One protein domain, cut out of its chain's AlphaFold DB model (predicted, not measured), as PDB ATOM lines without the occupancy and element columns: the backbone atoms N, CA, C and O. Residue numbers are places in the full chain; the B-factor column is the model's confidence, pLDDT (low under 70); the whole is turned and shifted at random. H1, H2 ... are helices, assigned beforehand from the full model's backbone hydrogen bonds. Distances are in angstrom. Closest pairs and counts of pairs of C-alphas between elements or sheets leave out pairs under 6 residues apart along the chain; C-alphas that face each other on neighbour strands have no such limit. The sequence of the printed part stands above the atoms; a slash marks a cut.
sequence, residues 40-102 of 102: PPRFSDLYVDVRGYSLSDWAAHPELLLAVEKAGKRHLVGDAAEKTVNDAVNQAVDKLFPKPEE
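What this domain is: This is residues 40 to 102 of the 102 residues of an uncharacterized protein of Aeoliella mucimassa (UniProt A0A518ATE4). One long helix, H4, has part of its first half, residues 84 to 89, packed on a small head made by the shorter helices H2 and H3, while its last residues and the tail after it, residues 93 to 102, stick out as a free arm. H2 and H3 stand crosswise to each other on either side of a tight turn, and the very short H1 lies near H3, away from H4. The printed part has 63 residues with four named helices, H1, H2, H3 and H4 in that order, and no named strand; its class is all helix. It is only just loose, close to compact, with a radius of gyration of the C-alphas of 13.0 A, and its elongated outline spans 45 by 28 by 21 A.

Where its parts are: Find C-alpha 82 at (141.655, -41.697, 202.016); from there H4, residues 82 to 96, runs 21.2 A to C-alpha 96 at (159.051, -52.132, 195.840). Look earlier for H3, residues 62 to 70, which covers 12.4 A from its first to its last C-alpha. Just before it is H2, residues 55 to 60, which covers 8.7 A. H1, residues 43 to 46, begins with C-alpha 43 at (164.100, -37.142, 214.294) and covers 5.4 A.

How they stand to each other: Start at Ala 88 of H4. H4 touches H3 with residues 85 to 89 alone, and the closest C-alphas are those of Pro 62 and Ala 88, 6.5 A apart. Their lines are only just about perpendicular, at 70.3 degrees. H4 touches H2 with residues 84 to 88 alone; the closest C-alphas, of Ala 59 and Ala 88, are 6.8 A apart. These two run the same way at a shallow tilt of 22 degrees. H2 and H3 are close but not clearly touching, with the C-alphas of Trp 58 and Leu 65 closest at 6.8 A, and they are about perpendicular at 74 degrees. H1 and H3 are close but not clearly touching; their closest C-alphas, of Asp 45 and Leu 64, are 7.9 A apart. H1 is apart from H2 and H4. In H2, H3 and H4 each O i to N i+4 pair is within hydrogen-bond range; H1 is too short for such a pair.

The domain as a whole: Look at Arg 51 and Glu 102 for the two C-alphas farthest apart, 44.7 A. Without residues 93 to 102, which stand free, the body spans 28 by 24 by 21 A. The printed part has no cut. The link from H3 to H4, 11 residues, is long; that from H1 to H2, 8 residues, is short, and that from H2 to H3, 1 residue, is tight. The mean pLDDT of the printed part is 72.9, and 26 residues are under 70, among them residues 40 to 45, 78 to 86 and 95 to 102.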
ATOM      1  N   PRO A  40     164.345 -45.818 208.357       64.44
ATOM      2  CA  PRO A  40     164.914 -45.410 209.630       64.44
ATOM      3  C   PRO A  40     164.052 -44.300 210.235       64.44
ATOM      4  O   PRO A  40     163.726 -43.348 209.523       64.44
ATOM      5  N   PRO A  41     163.700 -44.372 211.531       63.69
ATOM      6  CA  PRO A  41     162.997 -43.278 212.183       63.69
ATOM      7  C   PRO A  41     163.865 -42.020 212.110       63.69
ATOM      8  O   PRO A  41     164.993 -41.998 212.613       63.69
ATOM      9  N   ARG A  42     163.358 -40.974 211.457       69.44
ATOM     10  CA  ARG A  42     164.017 -39.667 211.433       69.44
ATOM     11  C   ARG A  42     163.577 -38.879 212.657       69.44
ATOM     12  O   ARG A  42     162.442 -38.989 213.106       69.44
ATOM     13  N   PHE A  43     164.459 -38.033 213.183       69.00
ATOM     14  CA  PHE A  43     164.100 -37.142 214.294       69.00
ATOM     15  C   PHE A  43     162.951 -36.187 213.944       69.00
ATOM     16  O   PHE A  43     162.203 -35.798 214.836       69.00
ATOM     17  N   SER A  44     162.786 -35.852 212.660       68.81
ATOM     18  CA  SER A  44     161.631 -35.101 212.149       68.81
ATOM     19  C   SER A  44     160.297 -35.785 212.441       68.81
ATOM     20  O   SER A  44     159.290 -35.106 212.603       68.81
ATOM     21  N   ASP A  45     160.298 -37.112 212.552       69.62
ATOM     22  CA  ASP A  45     159.087 -37.921 212.672       69.62
ATOM     23  C   ASP A  45     158.709 -38.142 214.152       69.62
ATOM     24  O   ASP A  45     157.701 -38.778 214.453       69.62
ATOM     25  N   LEU A  46     159.499 -37.603 215.097       77.94
ATOM     26  CA  LEU A  46     159.236 -37.696 216.539       77.94
ATOM     27  C   LEU A  46     157.956 -36.947 216.942       77.94
ATOM     28  O   LEU A  46     157.241 -37.385 217.842       77.94
ATOM     29  N   TYR A  47     157.683 -35.811 216.298       81.75
ATOM     30  CA  TYR A  47     156.480 -35.014 216.513       81.75
ATOM     31  C   TYR A  47     156.056 -34.356 215.200       81.75
ATOM     32  O   TYR A  47     156.770 -33.506 214.672       81.75
ATOM     33  N   VAL A  48     154.873 -34.726 214.706       83.25
ATOM     34  CA  VAL A  48     154.279 -34.157 213.491       83.25
ATOM     35  C   VAL A  48     152.887 -33.624 213.817       83.25
ATOM     36  O   VAL A  48     152.021 -34.369 214.276       83.25
ATOM     37  N   ASP A  49     152.669 -32.328 213.588       84.94
ATOM     38  CA  ASP A  49     151.353 -31.703 213.729       84.94
ATOM     39  C   ASP A  49     150.576 -31.793 212.412       84.94
ATOM     40  O   ASP A  49     150.887 -31.101 211.444       84.94
ATOM     41  N   VAL A  50     149.554 -32.649 212.390       84.75
ATOM     42  CA  VAL A  50     148.743 -32.940 211.196       84.75
ATOM     43  C   VAL A  50     147.439 -32.139 211.129       84.75
ATOM     44  O   VAL A  50     146.657 -32.307 210.197       84.75
ATOM     45  N   ARG A  51     147.167 -31.245 212.093       82.50
ATOM     46  CA  ARG A  51     145.866 -30.548 212.208       82.50
ATOM     47  C   ARG A  51     145.553 -29.590 211.054       82.50
ATOM     48  O   ARG A  51     144.405 -29.179 210.913       82.50
ATOM     49  N   GLY A  52     146.553 -29.233 210.252       81.69
ATOM     50  CA  GLY A  52     146.410 -28.420 209.041       81.69
ATOM     51  C   GLY A  52     146.919 -29.107 207.776       81.69
ATOM     52  O   GLY A  52     147.130 -28.419 206.783       81.69
ATOM     53  N   TYR A  53     147.164 -30.422 207.815       85.00
ATOM     54  CA  TYR A  53     147.691 -31.143 206.658       85.00
ATOM     55  C   TYR A  53     146.688 -31.134 205.508       85.00
ATOM     56  O   TYR A  53     145.542 -31.568 205.639       85.00
ATOM     57  N   SER A  54     147.154 -30.664 204.360       82.00
ATOM     58  CA  SER A  54     146.479 -30.819 203.082       82.00
ATOM     59  C   SER A  54     146.768 -32.195 202.476       82.00
ATOM     60  O   SER A  54     147.628 -32.949 202.932       82.00
ATOM     61  N   LEU A  55     146.073 -32.514 201.385       78.19
ATOM     62  CA  LEU A  55     146.292 -33.752 200.637       78.19
ATOM     63  C   LEU A  55     147.738 -33.901 200.140       78.19
ATOM     64  O   LEU A  55     148.308 -34.991 200.183       78.19
ATOM     65  N   SER A  56     148.338 -32.799 199.688       79.25
ATOM     66  CA  SER A  56     149.732 -32.768 199.241       79.25
ATOM     67  C   SER A  56     150.720 -33.002 200.379       79.25
ATOM     68  O   SER A  56     151.753 -33.623 200.146       79.25
ATOM     69  N   ASP A  57     150.400 -32.570 201.602       82.19
ATOM     70  CA  ASP A  57     151.265 -32.796 202.765       82.19
ATOM     71  C   ASP A  57     151.283 -34.279 203.146       82.19
ATOM     72  O   ASP A  57     152.345 -34.836 203.420       82.19
ATOM     73  N   TRP A  58     150.132 -34.951 203.070       82.44
ATOM     74  CA  TRP A  58     150.046 -36.403 203.243       82.44
ATOM     75  C   TRP A  58     150.781 -37.169 202.142       82.44
ATOM     76  O   TRP A  58     151.506 -38.117 202.439       82.44
ATOM     77  N   ALA A  59     150.648 -36.740 200.883       80.12
ATOM     78  CA  ALA A  59     151.373 -37.339 199.762       80.12
ATOM     79  C   ALA A  59     152.899 -37.162 199.880       80.12
ATOM     80  O   ALA A  59     153.655 -38.006 199.402       80.12
ATOM     81  N   ALA A  60     153.352 -36.088 200.532       80.94
ATOM     82  CA  ALA A  60     154.762 -35.852 200.824       80.94
ATOM     83  C   ALA A  60     155.303 -36.701 201.994       80.94
ATOM     84  O   ALA A  60     156.520 -36.829 202.109       80.94
ATOM     85  N   HIS A  61     154.429 -37.299 202.820       81.38
ATOM     86  CA  HIS A  61     154.789 -38.117 203.991       81.38
ATOM     87  C   HIS A  61     154.122 -39.513 203.962       81.38
ATOM     88  O   HIS A  61     153.369 -39.869 204.881       81.38
ATOM     89  N   PRO A  62     154.373 -40.338 202.927       78.19
ATOM     90  CA  PRO A  62     153.742 -41.654 202.782       78.19
ATOM     91  C   PRO A  62     154.064 -42.612 203.945       78.19
ATOM     92  O   PRO A  62     153.243 -43.449 204.321       78.19
ATOM     93  N   GLU A  63     155.229 -42.472 204.574       77.31
ATOM     94  CA  GLU A  63     155.637 -43.233 205.757       77.31
ATOM     95  C   GLU A  63     154.757 -42.970 206.989       77.31
ATOM     96  O   GLU A  63     154.399 -43.910 207.704       77.31
ATOM     97  N   LEU A  64     154.354 -41.715 207.217       79.81
ATOM     98  CA  LEU A  64     153.467 -41.341 208.319       79.81
ATOM     99  C   LEU A  64     152.067 -41.912 208.084       79.81
ATOM    100  O   LEU A  64     151.426 -42.410 209.009       79.81
ATOM    101  N   LEU A  65     151.628 -41.903 206.827       79.56
ATOM    102  CA  LEU A  65     150.354 -42.457 206.390       79.56
ATOM    103  C   LEU A  65     150.255 -43.961 206.680       79.56
ATOM    104  O   LEU A  65     149.298 -44.415 207.308       79.56
ATOM    105  N   LEU A  66     151.292 -44.718 206.309       78.56
ATOM    106  CA  LEU A  66     151.404 -46.149 206.600       78.56
ATOM    107  C   LEU A  66     151.414 -46.428 208.109       78.56
ATOM    108  O   LEU A  66     150.826 -47.412 208.561       78.56
ATOM    109  N   ALA A  67     152.070 -45.581 208.905       78.31
ATOM    110  CA  ALA A  67     152.084 -45.715 210.361       78.31
ATOM    111  C   ALA A  67     150.694 -45.469 210.975       78.31
ATOM    112  O   ALA A  67     150.249 -46.244 211.827       78.31
ATOM    113  N   VAL A  68     149.983 -44.436 210.513       80.00
ATOM    114  CA  VAL A  68     148.609 -44.115 210.932       80.00
ATOM    115  C   VAL A  68     147.635 -45.236 210.551       80.00
ATOM    116  O   VAL A  68     146.775 -45.601 211.358       80.00
ATOM    117  N   GLU A  69     147.796 -45.835 209.367       80.31
ATOM    118  CA  GLU A  69     147.017 -46.996 208.927       80.31
ATOM    119  C   GLU A  69     147.284 -48.231 209.796       80.31
ATOM    120  O   GLU A  69     146.336 -48.817 210.321       80.31
ATOM    121  N   LYS A  70     148.555 -48.588 210.025       73.75
ATOM    122  CA  LYS A  70     148.931 -49.712 210.905       73.75
ATOM    123  C   LYS A  70     148.420 -49.535 212.335       73.75
ATOM    124  O   LYS A  70     148.121 -50.520 213.002       73.75
ATOM    125  N   ALA A  71     148.295 -48.294 212.800       76.00
ATOM    126  CA  ALA A  71     147.729 -47.964 214.105       76.00
ATOM    127  C   ALA A  71     146.185 -47.980 214.136       76.00
ATOM    128  O   ALA A  71     145.594 -47.753 215.195       76.00
ATOM    129  N   GLY A  72     145.514 -48.202 212.999       76.19
ATOM    130  CA  GLY A  72     144.054 -48.160 212.889       76.19
ATOM    131  C   GLY A  72     143.468 -46.757 213.092       76.19
ATOM    132  O   GLY A  72     142.313 -46.611 213.491       76.19
ATOM    133  N   LYS A  73     144.254 -45.701 212.857       81.38
ATOM    134  CA  LYS A  73     143.889 -44.299 213.126       81.38
ATOM    135  C   LYS A  73     143.534 -43.518 211.855       81.38
ATOM    136  O   LYS A  73     143.699 -42.305 211.821       81.38
ATOM    137  N   ARG A  74     142.988 -44.190 210.834       75.62
ATOM    138  CA  ARG A  74     142.595 -43.584 209.542       75.62
ATOM    139  C   ARG A  74     141.747 -42.308 209.667       75.62
ATOM    140  O   ARG A  74     141.919 -41.398 208.870       75.62
ATOM    141  N   HIS A  75     140.918 -42.188 210.707       78.88
ATOM    142  CA  HIS A  75     140.120 -40.981 210.974       78.88
ATOM    143  C   HIS A  75     140.945 -39.691 211.172       78.88
ATOM    144  O   HIS A  75     140.388 -38.604 211.082       78.88
ATOM    145  N   LEU A  76     142.253 -39.787 211.449       79.44
ATOM    146  CA  LEU A  76     143.149 -38.630 211.581       79.44
ATOM    147  C   LEU A  76     143.586 -38.042 210.231       79.44
ATOM    148  O   LEU A  76     144.064 -36.914 210.189       79.44
ATOM    149  N   VAL A  77     143.445 -38.807 209.147       75.00
ATOM    150  CA  VAL A  77     143.884 -38.432 207.794       75.00
ATOM    151  C   VAL A  77     142.819 -37.582 207.081       75.00
ATOM    152  O   VAL A  77     143.145 -36.780 206.212       75.00
ATOM    153  N   GLY A  78     141.561 -37.667 207.528       67.56
ATOM    154  CA  GLY A  78     140.418 -36.959 206.950       67.56
ATOM    155  C   GLY A  78     139.937 -37.579 205.631       67.56
ATOM    156  O   GLY A  78     140.717 -38.151 204.869       67.56
ATOM    157  N   ASP A  79     138.641 -37.441 205.345       61.38
ATOM    158  CA  ASP A  79     137.957 -38.118 204.228       61.38
ATOM    159  C   ASP A  79     138.575 -37.821 202.845       61.38
ATOM    160  O   ASP A  79     138.540 -38.652 201.940       61.38
ATOM    161  N   ALA A  80     139.194 -36.647 202.668       55.06
ATOM    162  CA  ALA A  80     139.817 -36.248 201.404       55.06
ATOM    163  C   ALA A  80     141.137 -36.983 201.105       55.06
ATOM    164  O   ALA A  80     141.502 -37.120 199.938       55.06
ATOM    165  N   ALA A  81     141.844 -37.465 202.131       58.22
ATOM    166  CA  ALA A  81     143.131 -38.132 201.967       58.22
ATOM    167  C   ALA A  81     143.038 -39.654 201.882       58.22
ATOM    168  O   ALA A  81     143.996 -40.282 201.449       58.22
ATOM    169  N   GLU A  82     141.872 -40.250 202.136       58.66
ATOM    170  CA  GLU A  82     141.655 -41.697 202.016       58.66
ATOM    171  C   GLU A  82     141.918 -42.228 200.592       58.66
ATOM    172  O   GLU A  82     142.509 -43.293 200.410       58.66
ATOM    173  N   LYS A  83     141.570 -41.445 199.562       62.06
ATOM    174  CA  LYS A  83     141.831 -41.809 198.160       62.06
ATOM    175  C   LYS A  83     143.323 -41.731 197.815       62.06
ATOM    176  O   LYS A  83     143.861 -42.639 197.195       62.06
ATOM    177  N   THR A  84     144.003 -40.694 198.301       62.38
ATOM    178  CA  THR A  84     145.453 -40.523 198.133       62.38
ATOM    179  C   THR A  84     146.257 -41.519 198.959       62.38
ATOM    180  O   THR A  84     147.335 -41.904 198.528       62.38
ATOM    181  N   VAL A  85     145.730 -41.999 200.091       65.00
ATOM    182  CA  VAL A  85     146.311 -43.121 200.842       65.00
ATOM    183  C   VAL A  85     146.355 -44.363 199.975       65.00
ATOM    184  O   VAL A  85     147.421 -44.948 199.822       65.00
ATOM    185  N   ASN A  86     145.229 -44.733 199.367       69.25
ATOM    186  CA  ASN A  86     145.177 -45.908 198.504       69.25
ATOM    187  C   ASN A  86     146.134 -45.763 197.311       69.25
ATOM    188  O   ASN A  86     146.876 -46.694 197.008       69.25
ATOM    189  N   ASP A  87     146.191 -44.582 196.691       70.56
ATOM    190  CA  ASP A  87     147.096 -44.323 195.568       70.56
ATOM    191  C   ASP A  87     148.579 -44.353 195.987       70.56
ATOM    192  O   ASP A  87     149.397 -44.956 195.294       70.56
ATOM    193  N   ALA A  88     148.936 -43.770 197.137       66.50
ATOM    194  CA  ALA A  88     150.304 -43.756 197.661       66.50
ATOM    195  C   ALA A  88     150.773 -45.149 198.110       66.50
ATOM    196  O   ALA A  88     151.919 -45.523 197.859       66.50
ATOM    197  N   VAL A  89     149.885 -45.932 198.730       69.12
ATOM    198  CA  VAL A  89     150.144 -47.331 199.095       69.12
ATOM    199  C   VAL A  89     150.381 -48.160 197.838       69.12
ATOM    200  O   VAL A  89     151.392 -48.853 197.761       69.12
ATOM    201  N   ASN A  90     149.521 -48.036 196.825       73.69
ATOM    202  CA  ASN A  90     149.685 -48.756 195.561       73.69
ATOM    203  C   ASN A  90     150.992 -48.366 194.851       73.69
ATOM    204  O   ASN A  90     151.722 -49.238 194.393       73.69
ATOM    205  N   GLN A  91     151.356 -47.081 194.842       74.38
ATOM    206  CA  GLN A  91     152.622 -46.623 194.259       74.38
ATOM    207  C   GLN A  91     153.858 -47.125 195.017       74.38
ATOM    208  O   GLN A  91     154.885 -47.421 194.404       74.38
ATOM    209  N   ALA A  92     153.788 -47.189 196.349       68.88
ATOM    210  CA  ALA A  92     154.866 -47.725 197.172       68.88
ATOM    211  C   ALA A  92     155.020 -49.239 196.963       68.88
ATOM    212  O   ALA A  92     156.146 -49.723 196.865       68.88
ATOM    213  N   VAL A  93     153.904 -49.965 196.839       73.12
ATOM    214  CA  VAL A  93     153.892 -51.393 196.500       73.12
ATOM    215  C   VAL A  93     154.496 -51.621 195.114       73.12
ATOM    216  O   VAL A  93     155.425 -52.411 195.008       73.12
ATOM    217  N   ASP A  94     154.076 -50.877 194.090       74.69
ATOM    218  CA  ASP A  94     154.594 -51.027 192.722       74.69
ATOM    219  C   ASP A  94     156.090 -50.692 192.608       74.69
ATOM    220  O   ASP A  94     156.822 -51.337 191.860       74.69
ATOM    221  N   LYS A  95     156.585 -49.700 193.361       68.00
ATOM    222  CA  LYS A  95     158.021 -49.369 193.382       68.00
ATOM    223  C   LYS A  95     158.876 -50.432 194.066       68.00
ATOM    224  O   LYS A  95     160.038 -50.592 193.702       68.00
ATOM    225  N   LEU A  96     158.339 -51.096 195.087       64.81
ATOM    226  CA  LEU A  96     159.051 -52.132 195.840       64.81
ATOM    227  C   LEU A  96     158.913 -53.514 195.189       64.81
ATOM    228  O   LEU A  96     159.807 -54.344 195.333       64.81
ATOM    229  N   PHE A  97     157.828 -53.735 194.451       68.56
ATOM    230  CA  PHE A  97     157.503 -54.972 193.755       68.56
ATOM    231  C   PHE A  97     157.047 -54.655 192.324       68.56
ATOM    232  O   PHE A  97     155.855 -54.747 192.022       68.56
ATOM    233  N   PRO A  98     157.974 -54.266 191.429       63.97
ATOM    234  CA  PRO A  98     157.633 -54.005 190.039       63.97
ATOM    235  C   PRO A  98     157.062 -55.277 189.407       63.97
ATOM    236  O   PRO A  98     157.665 -56.350 189.486       63.97
ATOM    237  N   LYS A  99     155.874 -55.159 188.809       65.81
ATOM    238  CA  LYS A  99     155.208 -56.269 188.120       65.81
ATOM    239  C   LYS A  99     156.137 -56.810 187.019       65.81
ATOM    240  O   LYS A  99     156.656 -55.992 186.258       65.81
ATOM    241  N   PRO A 100     156.364 -58.134 186.922       54.22
ATOM    242  CA  PRO A 100     157.168 -58.689 185.840       54.22
ATOM    243  C   PRO A 100     156.495 -58.359 184.504       54.22
ATOM    244  O   PRO A 100     155.294 -58.589 184.362       54.22
ATOM    245  N   GLU A 101     157.248 -57.785 183.564       62.53
ATOM    246  CA  GLU A 101     156.790 -57.627 182.183       62.53
ATOM    247  C   GLU A 101     156.590 -59.028 181.576       62.53
ATOM    248  O   GLU A 101     157.503 -59.855 181.631       62.53
ATOM    249  N   GLU A 102     155.377 -59.299 181.080       52.19
ATOM    250  CA  GLU A 102     155.020 -60.522 180.340       52.19
ATOM    251  C   GLU A 102     155.579 -60.511 178.912       52.19
ATOM    252  O   GLU A 102     155.483 -59.453 178.243       52.19
TER     253      GLU A 102